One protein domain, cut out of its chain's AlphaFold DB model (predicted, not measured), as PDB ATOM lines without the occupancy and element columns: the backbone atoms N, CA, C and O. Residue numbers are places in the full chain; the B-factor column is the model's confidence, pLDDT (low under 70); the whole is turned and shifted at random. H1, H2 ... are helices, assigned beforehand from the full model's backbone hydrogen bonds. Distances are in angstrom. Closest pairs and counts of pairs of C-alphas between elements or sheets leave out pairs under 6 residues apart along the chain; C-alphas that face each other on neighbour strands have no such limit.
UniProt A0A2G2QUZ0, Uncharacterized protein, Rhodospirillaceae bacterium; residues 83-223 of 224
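This is residues 83 to 223 of the 224 residues of an uncharacterized protein of Rhodospirillaceae bacterium (UniProt A0A2G2QUZ0). Picture an elongated body made by a small bundle of three helices, H2, H4 and H5, with the longest helix, H7, packed along H5 and H1 crossing H7 near one end of the body. Towards the other end the short H6 sits by the start of H7, and H3 lies far out, between the short link from H2 and the long link to H4, touching no helix. The printed part has 141 residues with seven named helices, H1 to H7 in chain order, and no named strand: the class is all helix. It is only just loose, close to compact, with a radius of gyration of the C-alphas of 17.4 A and spans of 59 by 34 by 26 A.

Find C-alpha 83 at (53.103, 34.491, 143.430); from there H1 runs through residues 83 to 96, 20.1 A. H2 holds residues 98 to 110, 18.3 A, and H3 residues 119 to 128, 14.2 A. Find C-alpha 146 at (48.166, 64.717, 142.021), where H4 begins; it runs to residue 163, 25.8 A. H5 is residues 168 to 180, 18.7 A, and H6 residues 184 to 190, 10.1 A. H7, residues 200 to 222, covers 33.5 A and ends at C-alpha 222, (38.190, 29.304, 161.313).

Begin with the bundle of H2, H4 and H5, which is up and down, each helix running against the one before it. H2 and H5 touch at a shallow tilt of 29 degrees, the C-alphas of Ala 105 and Leu 172 being closest at 4.5 A. H4 and H5 form a helical hairpin, closest at the C-alphas of Leu 161 and Ile 171, 6.3 A. With residues 105 to 110 alone, H2 touches H4 at a tilt of 34 degrees, shallow but only just short of steep; the closest C-alphas, of Ala 109 and Met 155, are 5.0 A apart. Outward from H5, H7 touches it at a shallow tilt of 24 degrees, opposite ways, with the C-alphas of Ile 180 and Arg 202 closest at 5.3 A. H1 touches H7 at a steep tilt of 56 degrees, closest at the C-alphas of Met 92 and Ala 215, 5.1 A. H1 and H2 touch only at the corner, closest at the C-alphas of Met 94 and Ala 101, 4.5 A. H6 and H7 only just touch, with 3 pairs of C-alphas within 8 A, the closest those of Asn 187 and Trp 201, 6.3 A. H3 is apart from H4, among others. In H1 to H7 every O i to N i+4 pair is within hydrogen-bond range.

Look at Ser 128 and Ser 223 for the two C-alphas farthest apart, 59.0 A. The printed part has no cut. The link from H3 to H4, 17 residues, is long. Mean pLDDT of the printed part is 81.8; residues 131 to 141 are among the 19 under 70.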
ATOM      1  N   PRO A  83      53.598  33.134 143.188       68.44
ATOM      2  CA  PRO A  83      53.103  34.491 143.430       68.44
ATOM      3  C   PRO A  83      51.709  34.521 144.076       68.44
ATOM      4  O   PRO A  83      51.449  35.340 144.958       68.44
ATOM      5  N   GLU A  84      50.829  33.594 143.698       67.94
ATOM      6  CA  GLU A  84      49.490  33.452 144.272       67.94
ATOM      7  C   GLU A  84      49.553  33.037 145.746       67.94
ATOM      8  O   GLU A  84      48.840  33.603 146.570       67.94
ATOM      9  N   GLU A  85      50.436  32.099 146.106       67.31
ATOM     10  CA  GLU A  85      50.639  31.682 147.498       67.31
ATOM     11  C   GLU A  85      51.236  32.802 148.354       67.31
ATOM     12  O   GLU A  85      50.857  32.970 149.513       67.31
ATOM     13  N   ILE A  86      52.163  33.588 147.804       71.25
ATOM     14  CA  ILE A  86      52.722  34.761 148.488       71.25
ATOM     15  C   ILE A  86      51.612  35.777 148.761       71.25
ATOM     16  O   ILE A  86      51.479  36.256 149.887       71.25
ATOM     17  N   THR A  87      50.791  36.063 147.751       69.81
ATOM     18  CA  THR A  87      49.717  37.051 147.855       69.81
ATOM     19  C   THR A  87      48.631  36.588 148.830       69.81
ATOM     20  O   THR A  87      48.233  37.342 149.716       69.81
ATOM     21  N   TYR A  88      48.224  35.317 148.754       72.44
ATOM     22  CA  TYR A  88      47.297  34.710 149.709       72.44
ATOM     23  C   TYR A  88      47.809  34.813 151.151       72.44
ATOM     24  O   TYR A  88      47.092  35.305 152.023       72.44
ATOM     25  N   ASN A  89      49.055  34.396 151.403       76.56
ATOM     26  CA  ASN A  89      49.640  34.443 152.743       76.56
ATOM     27  C   ASN A  89      49.718  35.879 153.273       76.56
ATOM     28  O   ASN A  89      49.396  36.111 154.432       76.56
ATOM     29  N   HIS A  90      50.065  36.847 152.421       81.69
ATOM     30  CA  HIS A  90      50.107  38.259 152.799       81.69
ATOM     31  C   HIS A  90      48.746  38.768 153.307       81.69
ATOM     32  O   HIS A  90      48.669  39.344 154.393       81.69
ATOM     33  N   PHE A  91      47.657  38.514 152.574       84.19
ATOM     34  CA  PHE A  91      46.319  38.940 153.002       84.19
ATOM     35  C   PHE A  91      45.797  38.156 154.212       84.19
ATOM     36  O   PHE A  91      45.144  38.742 155.077       84.19
ATOM     37  N   MET A  92      46.120  36.864 154.324       82.38
ATOM     38  CA  MET A  92      45.771  36.052 155.497       82.38
ATOM     39  C   MET A  92      46.486  36.508 156.769       82.38
ATOM     40  O   MET A  92      45.864  36.547 157.830       82.38
ATOM     41  N   GLU A  93      47.763  36.887 156.679       84.81
ATOM     42  CA  GLU A  93      48.507  37.460 157.802       84.81
ATOM     43  C   GLU A  93      47.831  38.740 158.303       84.81
ATOM     44  O   GLU A  93      47.577  38.867 159.494       84.81
ATOM     45  N   MET A  94      47.440  39.651 157.410       84.69
ATOM     46  CA  MET A  94      46.705  40.856 157.814       84.69
ATOM     47  C   MET A  94      45.329  40.535 158.404       84.69
ATOM     48  O   MET A  94      44.894  41.179 159.353       84.69
ATOM     49  N   ALA A  95      44.633  39.532 157.865       83.75
ATOM     50  CA  ALA A  95      43.314  39.152 158.359       83.75
ATOM     51  C   ALA A  95      43.341  38.520 159.762       83.75
ATOM     52  O   ALA A  95      42.318  38.519 160.447       83.75
ATOM     53  N   THR A  96      44.488  37.983 160.184       81.94
ATOM     54  CA  THR A  96      44.645  37.249 161.450       81.94
ATOM     55  C   THR A  96      45.529  37.967 162.473       81.94
ATOM     56  O   THR A  96      45.438  37.660 163.662       81.94
ATOM     57  N   ASP A  97      46.322  38.957 162.052       82.06
ATOM     58  CA  ASP A  97      47.204  39.759 162.901       82.06
ATOM     59  C   ASP A  97      46.833  41.259 162.828       82.06
ATOM     60  O   ASP A  97      47.160  41.954 161.855       82.06
ATOM     61  N   PRO A  98      46.174  41.801 163.874       81.19
ATOM     62  CA  PRO A  98      45.803  43.212 163.935       81.19
ATOM     63  C   PRO A  98      46.989  44.181 163.859       81.19
ATOM     64  O   PRO A  98      46.814  45.303 163.376       81.19
ATOM     65  N   GLN A  99      48.178  43.784 164.326       81.81
ATOM     66  CA  GLN A  99      49.367  44.630 164.260       81.81
ATOM     67  C   GLN A  99      49.829  44.767 162.808       81.81
ATOM     68  O   GLN A  99      49.993  45.892 162.331       81.81
ATOM     69  N   LYS A 100      49.926  43.652 162.072       82.31
ATOM     70  CA  LYS A 100      50.260  43.689 160.639       82.31
ATOM     71  C   LYS A 100      49.230  44.456 159.818       82.31
ATOM     72  O   LYS A 100      49.605  45.241 158.950       82.31
ATOM     73  N   ALA A 101      47.939  44.289 160.110       83.44
ATOM     74  CA  ALA A 101      46.895  45.084 159.463       83.44
ATOM     75  C   ALA A 101      47.068  46.590 159.726       83.44
ATOM     76  O   ALA A 101      46.897  47.397 158.815       83.44
ATOM     77  N   SER A 102      47.443  46.975 160.951       81.81
ATOM     78  CA  SER A 102      47.700  48.374 161.315       81.81
ATOM     79  C   SER A 102      48.926  48.949 160.604       81.81
ATOM     80  O   SER A 102      48.877  50.070 160.093       81.81
ATOM     81  N   GLU A 103      50.021  48.189 160.558       83.31
ATOM     82  CA  GLU A 103      51.250  48.565 159.853       83.31
ATOM     83  C   GLU A 103      50.983  48.756 158.359       83.31
ATOM     84  O   GLU A 103      51.329  49.806 157.807       83.31
ATOM     85  N   GLN A 104      50.278  47.809 157.731       88.44
ATOM     86  CA  GLN A 104      49.906  47.914 156.325       88.44
ATOM     87  C   GLN A 104      48.956  49.089 156.072       88.44
ATOM     88  O   GLN A 104      49.160  49.837 155.118       88.44
ATOM     89  N   ALA A 105      47.941  49.297 156.918       86.75
ATOM     90  CA  ALA A 105      47.010  50.417 156.771       86.75
ATOM     91  C   ALA A 105      47.749  51.759 156.775       86.75
ATOM     92  O   ALA A 105      47.496  52.606 155.917       86.75
ATOM     93  N   ARG A 106      48.709  51.933 157.693       86.69
ATOM     94  CA  ARG A 106      49.552  53.133 157.750       86.69
ATOM     95  C   ARG A 106      50.453  53.256 156.520       86.69
ATOM     96  O   ARG A 106      50.581  54.351 155.976       86.69
ATOM     97  N   LEU A 107      51.067  52.152 156.088       88.81
ATOM     98  CA  LEU A 107      51.956  52.123 154.925       88.81
ATOM     99  C   LEU A 107      51.220  52.542 153.650       88.81
ATOM    100  O   LEU A 107      51.663  53.463 152.969       88.81
ATOM    101  N   VAL A 108      50.080  51.910 153.355       87.94
ATOM    102  CA  VAL A 108      49.262  52.226 152.173       87.94
ATOM    103  C   VAL A 108      48.707  53.643 152.270       87.94
ATOM    104  O   VAL A 108      48.645  54.346 151.267       87.94
ATOM    105  N   ALA A 109      48.339  54.109 153.468       87.38
ATOM    106  CA  ALA A 109      47.836  55.467 153.625       87.38
ATOM    107  C   ALA A 109      48.896  56.536 153.311       87.38
ATOM    108  O   ALA A 109      48.582  57.536 152.661       87.38
ATOM    109  N   GLY A 110      50.138  56.312 153.749       82.94
ATOM    110  CA  GLY A 110      51.243  57.264 153.635       82.94
ATOM    111  C   GLY A 110      52.111  57.135 152.380       82.94
ATOM    112  O   GLY A 110      52.961  58.004 152.159       82.94
ATOM    113  N   SER A 111      51.938  56.090 151.568       82.69
ATOM    114  CA  SER A 111      52.733  55.892 150.354       82.69
ATOM    115  C   SER A 111      52.385  56.911 149.269       82.69
ATOM    116  O   SER A 111      51.287  57.470 149.245       82.69
ATOM    117  N   TYR A 112      53.323  57.159 148.356       80.81
ATOM    118  CA  TYR A 112      53.015  57.805 147.083       80.81
ATOM    119  C   TYR A 112      52.491  56.753 146.110       80.81
ATOM    120  O   TYR A 112      52.947  55.607 146.129       80.81
ATOM    121  N   ASP A 113      51.543  57.144 145.265       81.25
ATOM    122  CA  ASP A 113      51.149  56.307 144.140       81.25
ATOM    123  C   ASP A 113      52.230  56.410 143.058       81.25
ATOM    124  O   ASP A 113      52.818  57.473 142.844       81.25
ATOM    125  N   LEU A 114      52.547  55.287 142.415       71.75
ATOM    126  CA  LEU A 114      53.564  55.259 141.370       71.75
ATOM    127  C   LEU A 114      53.008  55.918 140.108       71.75
ATOM    128  O   LEU A 114      51.910  55.577 139.672       71.75
ATOM    129  N   VAL A 115      53.789  56.817 139.511       74.50
ATOM    130  CA  VAL A 115      53.485  57.385 138.196       74.50
ATOM    131  C   VAL A 115      54.423  56.780 137.164       74.50
ATOM    132  O   VAL A 115      55.644  56.787 137.340       74.50
ATOM    133  N   MET A 116      53.860  56.264 136.075       72.81
ATOM    134  CA  MET A 116      54.630  55.807 134.927       72.81
ATOM    135  C   MET A 116      54.991  57.007 134.056       72.81
ATOM    136  O   MET A 116      54.139  57.616 133.409       72.81
ATOM    137  N   ILE A 117      56.274  57.358 134.073       73.44
ATOM    138  CA  ILE A 117      56.831  58.443 133.266       73.44
ATOM    139  C   ILE A 117      57.176  57.875 131.880       73.44
ATOM    140  O   ILE A 117      57.894  56.871 131.816       73.44
ATOM    141  N   PRO A 118      56.722  58.502 130.777       74.81
ATOM    142  CA  PRO A 118      57.129  58.112 129.429       74.81
ATOM    143  C   PRO A 118      58.656  58.047 129.277       74.81
ATOM    144  O   PRO A 118      59.388  58.901 129.788       74.81
ATOM    145  N   ALA A 119      59.146  57.014 128.586       79.50
ATOM    146  CA  ALA A 119      60.579  56.733 128.499       79.50
ATOM    147  C   ALA A 119      61.372  57.890 127.872       79.50
ATOM    148  O   ALA A 119      62.449  58.219 128.353       79.50
ATOM    149  N   ASP A 120      60.819  58.555 126.861       78.88
ATOM    150  CA  ASP A 120      61.419  59.715 126.200       78.88
ATOM    151  C   ASP A 120      61.561  60.926 127.139       78.88
ATOM    152  O   ASP A 120      62.600  61.591 127.139       78.88
ATOM    153  N   VAL A 121      60.562  61.179 127.992       76.12
ATOM    154  CA  VAL A 121      60.612  62.221 129.033       76.12
ATOM    155  C   VAL A 121      61.706  61.904 130.053       76.12
ATOM    156  O   VAL A 121      62.527  62.766 130.382       76.12
ATOM    157  N   PHE A 122      61.749  60.658 130.530       78.88
ATOM    158  CA  PHE A 122      62.752  60.216 131.495       78.88
ATOM    159  C   PHE A 122      64.173  60.273 130.911       78.88
ATOM    160  O   PHE A 122      65.079  60.840 131.525       78.88
ATOM    161  N   GLU A 123      64.375  59.747 129.703       83.12
ATOM    162  CA  GLU A 123      65.663  59.753 129.008       83.12
ATOM    163  C   GLU A 123      66.156  61.177 128.730       83.12
ATOM    164  O   GLU A 123      67.337  61.466 128.932       83.12
ATOM    165  N   ALA A 124      65.267  62.099 128.346       79.19
ATOM    166  CA  ALA A 124      65.616  63.503 128.147       79.19
ATOM    167  C   ALA A 124      66.057  64.194 129.452       79.19
ATOM    168  O   ALA A 124      67.011  64.986 129.440       79.19
ATOM    169  N   ALA A 125      65.399  63.896 130.578       80.06
ATOM    170  CA  ALA A 125      65.790  64.402 131.894       80.06
ATOM    171  C   ALA A 125      67.185  63.889 132.290       80.06
ATOM    172  O   ALA A 125      68.059  64.685 132.638       80.06
ATOM    173  N   VAL A 126      67.439  62.585 132.129       79.25
ATOM    174  CA  VAL A 126      68.744  61.962 132.412       79.25
ATOM    175  C   VAL A 126      69.845  62.532 131.520       79.25
ATOM    176  O   VAL A 126      70.887  62.950 132.023       79.25
ATOM    177  N   ALA A 127      69.618  62.603 130.206       85.81
ATOM    178  CA  ALA A 127      70.608  63.079 129.242       85.81
ATOM    179  C   ALA A 127      71.025  64.538 129.476       85.81
ATOM    180  O   ALA A 127      72.126  64.937 129.097       85.81
ATOM    181  N   SER A 128      70.157  65.339 130.096       82.12
ATOM    182  CA  SER A 128      70.436  66.743 130.396       82.12
ATOM    183  C   SER A 128      70.792  67.029 131.853       82.12
ATOM    184  O   SER A 128      71.169  68.159 132.153       82.12
ATOM    185  N   GLY A 129      70.700  66.035 132.744       77.50
ATOM    186  CA  GLY A 129      70.910  66.212 134.184       77.50
ATOM    187  C   GLY A 129      69.889  67.140 134.851       77.50
ATOM    188  O   GLY A 129      70.151  67.657 135.932       77.50
ATOM    189  N   ASP A 130      68.750  67.376 134.203       75.38
ATOM    190  CA  ASP A 130      67.739  68.340 134.619       75.38
ATOM    191  C   ASP A 130      66.430  67.610 134.930       75.38
ATOM    192  O   ASP A 130      65.615  67.335 134.044       75.38
ATOM    193  N   SER A 131      66.231  67.279 136.209       68.62
ATOM    194  CA  SER A 131      65.025  66.596 136.686       68.62
ATOM    195  C   SER A 131      63.767  67.460 136.585       68.62
ATOM    196  O   SER A 131      62.675  66.905 136.649       68.62
ATOM    197  N   SER A 132      63.882  68.777 136.351       65.56
ATOM    198  CA  SER A 132      62.715  69.640 136.104       65.56
ATOM    199  C   SER A 132      62.014  69.322 134.776       65.56
ATOM    200  O   SER A 132      60.853  69.681 134.574       65.56
ATOM    201  N   LYS A 133      62.693  68.595 133.876       64.19
ATOM    202  CA  LYS A 133      62.108  68.075 132.629       64.19
ATOM    203  C   LYS A 133      61.181  66.893 132.839       64.19
ATOM    204  O   LYS A 133      60.409  66.573 131.939       64.19
ATOM    205  N   ILE A 134      61.218  66.278 134.017       68.19
ATOM    206  CA  ILE A 134      60.104  65.467 134.485       68.19
ATOM    207  C   ILE A 134      59.016  66.483 134.873       68.19
ATOM    208  O   ILE A 134      58.984  66.987 135.990       68.19
ATOM    209  N   THR A 135      58.230  66.914 133.881       58.28
ATOM    210  CA  THR A 135      57.369  68.107 133.947       58.28
ATOM    211  C   THR A 135      56.302  68.051 135.054       58.28
ATOM    212  O   THR A 135      56.066  67.008 135.664       58.28
ATOM    213  N   HIS A 136      55.607  69.180 135.262       55.09
ATOM    214  CA  HIS A 136      54.398  69.333 136.087       55.09
ATOM    215  C   HIS A 136      53.536  68.062 136.141       55.09
ATOM    216  O   HIS A 136      53.083  67.571 135.104       55.09
ATOM    217  N   GLY A 137      53.309  67.554 137.352       58.50
ATOM    218  CA  GLY A 137      52.532  66.339 137.607       58.50
ATOM    219  C   GLY A 137      53.345  65.091 137.967       58.50
ATOM    220  O   GLY A 137      52.787  64.202 138.592       58.50
ATOM    221  N   TYR A 138      54.643  65.023 137.656       64.38
ATOM    222  CA  TYR A 138      55.476  63.854 137.999       64.38
ATOM    223  C   TYR A 138      56.462  64.108 139.141       64.38
ATOM    224  O   TYR A 138      56.812  63.186 139.879       64.38
ATOM    225  N   ALA A 139      56.936  65.347 139.281       67.00
ATOM    226  CA  ALA A 139      57.956  65.697 140.258       67.00
ATOM    227  C   ALA A 139      57.374  65.690 141.684       67.00
ATOM    228  O   ALA A 139      56.310  66.259 141.931       67.00
ATOM    229  N   LEU A 140      58.042  65.013 142.625       66.69
ATOM    230  CA  LEU A 140      57.570  64.875 144.014       66.69
ATOM    231  C   LEU A 140      57.753  66.150 144.857       66.69
ATOM    232  O   LEU A 140      57.308  66.196 146.000       66.69
ATOM    233  N   ASP A 141      58.406  67.176 144.320       69.31
ATOM    234  CA  ASP A 141      58.533  68.508 144.911       69.31
ATOM    235  C   ASP A 141      57.486  69.508 144.377       69.31
ATOM    236  O   ASP A 141      57.369  70.609 144.917       69.31
ATOM    237  N   ASP A 142      56.678  69.131 143.376       70.44
ATOM    238  CA  ASP A 142      55.558  69.943 142.888       70.44
ATOM    239  C   ASP A 142      54.354  69.817 143.841       70.44
ATOM    240  O   ASP A 142      53.731  68.754 143.906       70.44
ATOM    241  N   PRO A 143      53.944  70.885 144.553       71.19
ATOM    242  CA  PRO A 143      52.816  70.825 145.483       71.19
ATOM    243  C   PRO A 143      51.469  70.537 144.801       71.19
ATOM    244  O   PRO A 143      50.513  70.164 145.482       71.19
ATOM    245  N   ASN A 144      51.377  70.701 143.477       76.88
ATOM    246  CA  ASN A 144      50.193  70.363 142.690       76.88
ATOM    247  C   ASN A 144      50.260  68.959 142.081       76.88
ATOM    248  O   ASN A 144      49.327  68.574 141.374       76.88
ATOM    249  N   ASN A 145      51.318  68.186 142.353       80.25
ATOM    250  CA  ASN A 145      51.412  66.800 141.920       80.25
ATOM    251  C   ASN A 145      50.207  66.010 142.472       80.25
ATOM    252  O   ASN A 145      50.048  65.903 143.698       80.25
ATOM    253  N   PRO A 146      49.357  65.440 141.597       83.88
ATOM    254  CA  PRO A 146      48.166  64.717 142.021       83.88
ATOM    255  C   PRO A 146      48.459  63.599 143.026       83.88
ATOM    256  O   PRO A 146      47.655  63.389 143.933       83.88
ATOM    257  N   THR A 147      49.605  62.918 142.929       85.75
ATOM    258  CA  THR A 147      49.974  61.837 143.863       85.75
ATOM    259  C   THR A 147      50.251  62.343 145.276       85.75
ATOM    260  O   THR A 147      49.848  61.699 146.246       85.75
ATOM    261  N   ILE A 148      50.853  63.530 145.426       84.56
ATOM    262  CA  ILE A 148      51.065  64.173 146.732       84.56
ATOM    263  C   ILE A 148      49.722  64.588 147.327       84.56
ATOM    264  O   ILE A 148      49.446  64.339 148.502       84.56
ATOM    265  N   VAL A 149      48.863  65.202 146.508       88.12
ATOM    266  CA  VAL A 149      47.524  65.628 146.928       88.12
ATOM    267  C   VAL A 149      46.698  64.426 147.394       88.12
ATOM    268  O   VAL A 149      46.071  64.486 148.455       88.12
ATOM    269  N   THR A 150      46.711  63.326 146.639       90.88
ATOM    270  CA  THR A 150      45.980  62.101 146.978       90.88
ATOM    271  C   THR A 150      46.560  61.418 148.212       90.88
ATOM    272  O   THR A 150      45.788  61.103 149.116       90.88
ATOM    273  N   LYS A 151      47.890  61.292 148.335       90.19
ATOM    274  CA  LYS A 151      48.549  60.809 149.563       90.19
ATOM    275  C   LYS A 151      48.096  61.604 150.787       90.19
ATOM    276  O   LYS A 151      47.709  61.018 151.792       90.19
ATOM    277  N   ASN A 152      48.116  62.935 150.720       90.12
ATOM    278  CA  ASN A 152      47.755  63.777 151.863       90.12
ATOM    279  C   ASN A 152      46.280  63.606 152.258       90.12
ATOM    280  O   ASN A 152      45.967  63.508 153.445       90.12
ATOM    281  N   LYS A 153      45.372  63.508 151.276       94.81
ATOM    282  CA  LYS A 153      43.956  63.189 151.528       94.81
ATOM    283  C   LYS A 153      43.790  61.804 152.152       94.81
ATOM    284  O   LYS A 153      43.046  61.664 153.119       94.81
ATOM    285  N   ARG A 154      44.499  60.804 151.628       95.75
ATOM    286  CA  ARG A 154      44.468  59.420 152.107       95.75
ATOM    287  C   ARG A 154      44.977  59.301 153.542       95.75
ATOM    288  O   ARG A 154      44.327  58.669 154.367       95.75
ATOM    289  N   MET A 155      46.086  59.965 153.862       94.31
ATOM    290  CA  MET A 155      46.636  60.004 155.216       94.31
ATOM    291  C   MET A 155      45.703  60.738 156.190       94.31
ATOM    292  O   MET A 155      45.484  60.263 157.300       94.31
ATOM    293  N   GLY A 156      45.090  61.850 155.767       92.06
ATOM    294  CA  GLY A 156      44.072  62.535 156.567       92.06
ATOM    295  C   GLY A 156      42.852  61.651 156.844       92.06
ATOM    296  O   GLY A 156      42.357  61.617 157.969       92.06
ATOM    297  N   TYR A 157      42.404  60.886 155.845       97.38
ATOM    298  CA  TYR A 157      41.330  59.911 156.012       97.38
ATOM    299  C   TYR A 157      41.728  58.786 156.978       97.38
ATOM    300  O   TYR A 157      40.976  58.494 157.900       97.38
ATOM    301  N   TYR A 158      42.936  58.224 156.855       95.31
ATOM    302  CA  TYR A 158      43.472  57.252 157.817       95.31
ATOM    303  C   TYR A 158      43.438  57.782 159.258       95.31
ATOM    304  O   TYR A 158      42.901  57.109 160.135       95.31
ATOM    305  N   SER A 159      43.937  59.000 159.504       91.69
ATOM    306  CA  SER A 159      43.913  59.616 160.838       91.69
ATOM    307  C   SER A 159      42.493  59.731 161.400       91.69
ATOM    308  O   SER A 159      42.272  59.366 162.552       91.69
ATOM    309  N   GLN A 160      41.515  60.139 160.583       91.94
ATOM    310  CA  GLN A 160      40.108  60.201 161.001       91.94
ATOM    311  C   GLN A 160      39.547  58.827 161.389       91.94
ATOM    312  O   GLN A 160      38.790  58.720 162.350       91.94
ATOM    313  N   LEU A 161      39.896  57.771 160.648       88.94
ATOM    314  CA  LEU A 161      39.436  56.411 160.938       88.94
ATOM    315  C   LEU A 161      40.062  55.855 162.228       88.94
ATOM    316  O   LEU A 161      39.377  55.185 163.001       88.94
ATOM    317  N   VAL A 162      41.336  56.172 162.486       88.81
ATOM    318  CA  VAL A 162      42.017  55.842 163.750       88.81
ATOM    319  C   VAL A 162      41.368  56.575 164.926       88.81
ATOM    320  O   VAL A 162      41.082  55.951 165.944       88.81
ATOM    321  N   GLU A 163      41.084  57.873 164.789       85.00
ATOM    322  CA  GLU A 163      40.409  58.674 165.825       85.00
ATOM    323  C   GLU A 163      38.998  58.162 166.149       85.00
ATOM    324  O   GLU A 163      38.556  58.240 167.294       85.00
ATOM    325  N   GLN A 164      38.303  57.584 165.165       87.94
ATOM    326  CA  GLN A 164      37.010  56.916 165.357       87.94
ATOM    327  C   GLN A 164      37.120  55.566 166.087       87.94
ATOM    328  O   GLN A 164      36.096  54.975 166.428       87.94
ATOM    329  N   GLY A 165      38.335  55.067 166.332       85.56
ATOM    330  CA  GLY A 165      38.571  53.788 166.997       85.56
ATOM    331  C   GLY A 165      38.229  52.577 166.129       85.56
ATOM    332  O   GLY A 165      37.890  51.522 166.666       85.56
ATOM    333  N   LEU A 166      38.280  52.716 164.799       85.56
ATOM    334  CA  LEU A 166      37.985  51.602 163.902       85.56
ATOM    335  C   LEU A 166      39.057  50.502 163.995       85.56
ATOM    336  O   LEU A 166      40.244  50.804 164.152       85.56
ATOM    337  N   PRO A 167      38.677  49.217 163.858       88.06
ATOM    338  CA  PRO A 167      39.642  48.123 163.827       88.06
ATOM    339  C   PRO A 167      40.629  48.269 162.655       88.06
ATOM    340  O   PRO A 167      40.196  48.593 161.546       88.06
ATOM    341  N   PRO A 168      41.928  47.950 162.823       86.50
ATOM    342  CA  PRO A 168      42.945  48.152 161.783       86.50
ATOM    343  C   PRO A 168      42.615  47.537 160.419       86.50
ATOM    344  O   PRO A 168      42.866  48.138 159.378       86.50
ATOM    345  N   LEU A 169      42.003  46.355 160.421       86.81
ATOM    346  CA  LEU A 169      41.612  45.647 159.206       86.81
ATOM    347  C   LEU A 169      40.468  46.349 158.455       86.81
ATOM    348  O   LEU A 169      40.443  46.369 157.224       86.81
ATOM    349  N   GLU A 170      39.549  46.978 159.192       89.25
ATOM    350  CA  GLU A 170      38.505  47.821 158.609       89.25
ATOM    351  C   GLU A 170      39.098  49.125 158.060       89.25
ATOM    352  O   GLU A 170      38.717  49.562 156.973       89.25
ATOM    353  N   ILE A 171      40.076  49.713 158.759       90.50
ATOM    354  CA  ILE A 171      40.819  50.878 158.262       90.50
ATOM    355  C   ILE A 171      41.510  50.537 156.936       90.50
ATOM    356  O   ILE A 171      41.341  51.269 155.964       90.50
ATOM    357  N   LEU A 172      42.227  49.411 156.860       91.75
ATOM    358  CA  LEU A 172      42.900  48.969 155.636       91.75
ATOM    359  C   LEU A 172      41.917  48.807 154.465       91.75
ATOM    360  O   LEU A 172      42.159  49.332 153.380       91.75
ATOM    361  N   SER A 173      40.780  48.143 154.697       94.06
ATOM    362  CA  SER A 173      39.722  47.987 153.691       94.06
ATOM    363  C   SER A 173      39.191  49.341 153.198       94.06
ATOM    364  O   SER A 173      39.091  49.572 151.992       94.06
ATOM    365  N   LYS A 174      38.931  50.287 154.113       95.81
ATOM    366  CA  LYS A 174      38.483  51.644 153.761       95.81
ATOM    367  C   LYS A 174      39.535  52.437 152.985       95.81
ATOM    368  O   LYS A 174      39.160  53.246 152.140       95.81
ATOM    369  N   ILE A 175      40.825  52.221 153.240       95.81
ATOM    370  CA  ILE A 175      41.910  52.867 152.491       95.81
ATOM    371  C   ILE A 175      42.001  52.311 151.062       95.81
ATOM    372  O   ILE A 175      42.139  53.095 150.124       95.81
ATOM    373  N   TYR A 176      41.835  50.999 150.860       93.69
ATOM    374  CA  TYR A 176      41.708  50.445 149.506       93.69
ATOM    375  C   TYR A 176      40.472  50.988 148.781       93.69
ATOM    376  O   TYR A 176      40.575  51.398 147.626       93.69
ATOM    377  N   GLN A 177      39.330  51.085 149.469       96.50
ATOM    378  CA  GLN A 177      38.127  51.691 148.892       96.50
ATOM    379  C   GLN A 177      38.362  53.151 148.480       96.50
ATOM    380  O   GLN A 177      37.996  53.544 147.376       96.50
ATOM    381  N   PHE A 178      39.047  53.940 149.314       96.31
ATOM    382  CA  PHE A 178      39.428  55.311 148.972       96.31
ATOM    383  C   PHE A 178      40.242  55.385 147.667       96.31
ATOM    384  O   PHE A 178      40.029  56.300 146.871       96.31
ATOM    385  N   ASN A 179      41.159  54.439 147.431       92.00
ATOM    386  CA  ASN A 179      41.940  54.384 146.191       92.00
ATOM    387  C   ASN A 179      41.062  54.040 144.976       92.00
ATOM    388  O   ASN A 179      41.193  54.661 143.923       92.00
ATOM    389  N   ILE A 180      40.143  53.082 145.124       93.88
ATOM    390  CA  ILE A 180      39.204  52.663 144.068       93.88
ATOM    391  C   ILE A 180      38.286  53.824 143.652       93.88
ATOM    392  O   ILE A 180      38.037  54.030 142.456       93.88
ATOM    393  N   ASP A 181      37.846  54.611 144.636       95.19
ATOM    394  CA  ASP A 181      36.923  55.738 144.472       95.19
ATOM    395  C   ASP A 181      37.586  56.996 143.889       95.19
ATOM    396  O   ASP A 181      36.900  57.988 143.617       95.19
ATOM    397  N   GLN A 182      38.905  56.981 143.654       92.56
ATOM    398  CA  GLN A 182      39.558  58.090 142.967       92.56
ATOM    399  C   GLN A 182      38.950  58.299 141.569       92.56
ATOM    400  O   GLN A 182      38.613  57.333 140.860       92.56
ATOM    401  N   PRO A 183      38.805  59.567 141.131       91.06
ATOM    402  CA  PRO A 183      38.226  59.870 139.831       91.06
ATOM    403  C   PRO A 183      39.051  59.227 138.713       91.06
ATOM    404  O   PRO A 183      40.264  59.064 138.831       91.06
ATOM    405  N   GLN A 184      38.402  58.875 137.598       84.88
ATOM    406  CA  GLN A 184      39.105  58.251 136.469       84.88
ATOM    407  C   GLN A 184      40.262  59.128 135.969       84.88
ATOM    408  O   GLN A 184      41.341  58.611 135.728       84.88
ATOM    409  N   SER A 185      40.081  60.451 135.968       85.81
ATOM    410  CA  SER A 185      41.129  61.413 135.614       85.81
ATOM    411  C   SER A 185      42.379  61.337 136.498       85.81
ATOM    412  O   SER A 185      43.462  61.671 136.032       85.81
ATOM    413  N   TYR A 186      42.253  60.912 137.759       88.19
ATOM    414  CA  TYR A 186      43.412  60.648 138.611       88.19
ATOM    415  C   TYR A 186      44.103  59.340 138.220       88.19
ATOM    416  O   TYR A 186      45.319  59.300 138.104       88.19
ATOM    417  N   ASN A 187      43.334  58.279 137.972       83.94
ATOM    418  CA  ASN A 187      43.895  56.993 137.558       83.94
ATOM    419  C   ASN A 187      44.605  57.081 136.199       83.94
ATOM    420  O   ASN A 187      45.674  56.502 136.040       83.94
ATOM    421  N   ASP A 188      44.046  57.835 135.252       79.50
ATOM    422  CA  ASP A 188      44.668  58.084 133.946       79.50
ATOM    423  C   ASP A 188      45.972  58.897 134.095       79.50
ATOM    424  O   ASP A 188      46.903  58.736 133.316       79.50
ATOM    425  N   HIS A 189      46.089  59.728 135.138       80.19
ATOM    426  CA  HIS A 189      47.330  60.446 135.440       80.19
ATOM    427  C   HIS A 189      48.460  59.527 135.942       80.19
ATOM    428  O   HIS A 189      49.629  59.875 135.802       80.19
ATOM    429  N   LEU A 190      48.149  58.355 136.508       79.81
ATOM    430  CA  LEU A 190      49.173  57.420 136.991       79.81
ATOM    431  C   LEU A 190      49.896  56.683 135.854       79.81
ATOM    432  O   LEU A 190      51.015  56.212 136.051       79.81
ATOM    433  N   ASP A 191      49.291  56.586 134.668       76.88
ATOM    434  CA  ASP A 191      49.919  56.001 133.480       76.88
ATOM    435  C   ASP A 191      49.753  56.906 132.265       76.88
ATOM    436  O   ASP A 191      48.923  56.688 131.390       76.88
ATOM    437  N   VAL A 192      50.607  57.920 132.201       68.00
ATOM    438  CA  VAL A 192      50.610  58.894 131.104       68.00
ATOM    439  C   VAL A 192      51.294  58.341 129.848       68.00
ATOM    440  O   VAL A 192      51.339  59.000 128.813       68.00
ATOM    441  N   SER A 193      51.854  57.132 129.937       67.69
ATOM    442  CA  SER A 193      52.440  56.423 128.802       67.69
ATOM    443  C   SER A 193      51.421  55.579 128.030       67.69
ATOM    444  O   SER A 193      51.796  54.969 127.029       67.69
ATOM    445  N   ASP A 194      50.161  55.532 128.490       70.25
ATOM    446  CA  ASP A 194      49.095  54.664 127.969       70.25
ATOM    447  C   ASP A 194      49.540  53.191 127.854       70.25
ATOM    448  O   ASP A 194      49.100  52.441 126.977       70.25
ATOM    449  N   SER A 195      50.455  52.762 128.732       76.44
ATOM    450  CA  SER A 195      51.017  51.408 128.694       76.44
ATOM    451  C   SER A 195      50.010  50.343 129.133       76.44
ATOM    452  O   SER A 195      50.133  49.173 128.762       76.44
ATOM    453  N   HIS A 196      48.978  50.762 129.866       79.25
ATOM    454  CA  HIS A 196      47.859  49.944 130.300       79.25
ATOM    455  C   HIS A 196      46.523  50.494 129.783       79.25
ATOM    456  O   HIS A 196      46.371  51.697 129.566       79.25
ATOM    457  N   PRO A 197      45.501  49.633 129.610       80.56
ATOM    458  CA  PRO A 197      44.159  50.097 129.281       80.56
ATOM    459  C   PRO A 197      43.574  50.969 130.403       80.56
ATOM    460  O   PRO A 197      43.836  50.744 131.589       80.56
ATOM    461  N   SER A 198      42.708  51.919 130.032       81.50
ATOM    462  CA  SER A 198      41.979  52.748 131.001       81.50
ATOM    463  C   SER A 198      41.271  51.877 132.044       81.50
ATOM    464  O   SER A 198      40.620  50.882 131.718       81.50
ATOM    465  N   GLY A 199      41.421  52.248 133.316       81.75
ATOM    466  CA  GLY A 199      40.862  51.507 134.449       81.75
ATOM    467  C   GLY A 199      41.763  50.410 135.025       81.75
ATOM    468  O   GLY A 199      41.403  49.864 136.067       81.75
ATOM    469  N   TYR A 200      42.936  50.138 134.435       85.12
ATOM    470  CA  TYR A 200      43.904  49.161 134.955       85.12
ATOM    471  C   TYR A 200      44.200  49.361 136.448       85.12
ATOM    472  O   TYR A 200      43.940  48.465 137.249       85.12
ATOM    473  N   TRP A 201      44.619  50.563 136.856       83.75
ATOM    474  CA  TRP A 201      44.938  50.848 138.259       83.75
ATOM    475  C   TRP A 201      43.755  50.640 139.203       83.75
ATOM    476  O   TRP A 201      43.919  50.042 140.266       83.75
ATOM    477  N   ARG A 202      42.544  51.050 138.798       87.19
ATOM    478  CA  ARG A 202      41.332  50.789 139.585       87.19
ATOM    479  C   ARG A 202      41.091  49.286 139.731       87.19
ATOM    480  O   ARG A 202      40.792  48.844 140.833       87.19
ATOM    481  N   SER A 203      41.236  48.509 138.655       86.50
ATOM    482  CA  SER A 203      41.064  47.052 138.714       86.50
ATOM    483  C   SER A 203      42.089  46.385 139.633       86.50
ATOM    484  O   SER A 203      41.707  45.577 140.467       86.50
ATOM    485  N   THR A 204      43.357  46.805 139.599       85.69
ATOM    486  CA  THR A 204      44.385  46.289 140.514       85.69
ATOM    487  C   THR A 204      44.061  46.598 141.978       85.69
ATOM    488  O   THR A 204      44.236  45.740 142.841       85.69
ATOM    489  N   GLN A 205      43.567  47.803 142.279       88.00
ATOM    490  CA  GLN A 205      43.143  48.166 143.638       88.00
ATOM    491  C   GLN A 205      41.898  47.373 144.074       88.00
ATOM    492  O   GLN A 205      41.814  46.951 145.228       88.00
ATOM    493  N   GLN A 206      40.961  47.115 143.155       90.44
ATOM    494  CA  GLN A 206      39.803  46.255 143.408       90.44
ATOM    495  C   GLN A 206      40.235  44.817 143.720       90.44
ATOM    496  O   GLN A 206      39.786  44.259 144.716       90.44
ATOM    497  N   ASP A 207      41.162  44.252 142.946       87.56
ATOM    498  CA  ASP A 207      41.682  42.900 143.176       87.56
ATOM    499  C   ASP A 207      42.365  42.773 144.549       87.56
ATOM    500  O   ASP A 207      42.252  41.740 145.212       87.56
ATOM    501  N   GLN A 208      43.068  43.814 145.010       88.19
ATOM    502  CA  GLN A 208      43.660  43.848 146.355       88.19
ATOM    503  C   GLN A 208      42.587  43.861 147.451       88.19
ATOM    504  O   GLN A 208      42.691  43.111 148.426       88.19
ATOM    505  N   LEU A 209      41.538  44.671 147.286       91.56
ATOM    506  CA  LEU A 209      40.413  44.713 148.220       91.56
ATOM    507  C   LEU A 209      39.658  43.376 148.259       91.56
ATOM    508  O   LEU A 209      39.320  42.887 149.337       91.56
ATOM    509  N   ASP A 210      39.433  42.753 147.105       89.31
ATOM    510  CA  ASP A 210      38.740  41.470 147.000       89.31
ATOM    511  C   ASP A 210      39.532  40.347 147.681       89.31
ATOM    512  O   ASP A 210      38.959  39.520 148.397       89.31
ATOM    513  N   GLN A 211      40.860  40.344 147.539       85.50
ATOM    514  CA  GLN A 211      41.726  39.388 148.229       85.50
ATOM    515  C   GLN A 211      41.747  39.595 149.744       85.50
ATOM    516  O   GLN A 211      41.666  38.614 150.490       85.50
ATOM    517  N   LEU A 212      41.768  40.847 150.209       89.00
ATOM    518  CA  LEU A 212      41.625  41.163 151.630       89.00
ATOM    519  C   LEU A 212      40.277  40.667 152.177       89.00
ATOM    520  O   LEU A 212      40.231  40.000 153.210       89.00
ATOM    521  N   ASN A 213      39.181  40.935 151.464       88.81
ATOM    522  CA  ASN A 213      37.836  40.502 151.849       88.81
ATOM    523  C   ASN A 213      37.710  38.976 151.887       88.81
ATOM    524  O   ASN A 213      37.105  38.422 152.809       88.81
ATOM    525  N   LYS A 214      38.325  38.281 150.925       84.94
ATOM    526  CA  LYS A 214      38.401  36.818 150.920       84.94
ATOM    527  C   LYS A 214      39.162  36.294 152.139       84.94
ATOM    528  O   LYS A 214      38.681  35.372 152.794       84.94
ATOM    529  N   ALA A 215      40.304  36.892 152.475       82.62
ATOM    530  CA  ALA A 215      41.080  36.511 153.653       82.62
ATOM    531  C   ALA A 215      40.301  36.742 154.962       82.62
ATOM    532  O   ALA A 215      40.282  35.874 155.834       82.62
ATOM    533  N   ILE A 216      39.579  37.864 155.065       82.69
ATOM    534  CA  ILE A 216      38.676  38.163 156.190       82.69
ATOM    535  C   ILE A 216      37.601  37.082 156.340       82.69
ATOM    536  O   ILE A 216      37.327  36.643 157.458       82.69
ATOM    537  N   ALA A 217      36.967  36.673 155.238       82.19
ATOM    538  CA  ALA A 217      35.927  35.648 155.265       82.19
ATOM    539  C   ALA A 217      36.479  34.311 155.788       82.19
ATOM    540  O   ALA A 217      35.916  33.740 156.721       82.19
ATOM    541  N   ILE A 218      37.633  33.877 155.273       75.19
ATOM    542  CA  ILE A 218      38.298  32.637 155.697       75.19
ATOM    543  C   ILE A 218      38.691  32.698 157.179       75.19
ATOM    544  O   ILE A 218      38.435  31.750 157.922       75.19
ATOM    545  N   ALA A 219      39.280  33.805 157.640       73.62
ATOM    546  CA  ALA A 219      39.684  33.965 159.038       73.62
ATOM    547  C   ALA A 219      38.486  33.879 160.004       73.62
ATOM    548  O   ALA A 219      38.598  33.286 161.080       73.62
ATOM    549  N   LYS A 220      37.321  34.413 159.608       76.31
ATOM    550  CA  LYS A 220      36.078  34.319 160.391       76.31
ATOM    551  C   LYS A 220      35.553  32.887 160.487       76.31
ATOM    552  O   LYS A 220      35.133  32.489 161.567       76.31
ATOM    553  N   GLU A 221      35.603  32.119 159.399       73.50
ATOM    554  CA  GLU A 221      35.155  30.717 159.375       73.50
ATOM    555  C   GLU A 221      35.994  29.800 160.280       73.50
ATOM    556  O   GLU A 221      35.464  28.836 160.818       73.50
ATOM    557  N   HIS A 222      37.279  30.108 160.483       60.53
ATOM    558  CA  HIS A 222      38.190  29.304 161.313       60.53
ATOM    559  C   HIS A 222      38.270  29.760 162.781       60.53
ATOM    560  O   HIS A 222      38.927  29.106 163.587       60.53
ATOM    561  N   SER A 223      37.633  30.884 163.122       56.41
ATOM    562  CA  SER A 223      37.613  31.446 164.483       56.41
ATOM    563  C   SER A 223      36.315  31.142 165.249       56.41
ATOM    564  O   SER A 223      36.172  31.590 166.389       56.41
TER     565      SER A 223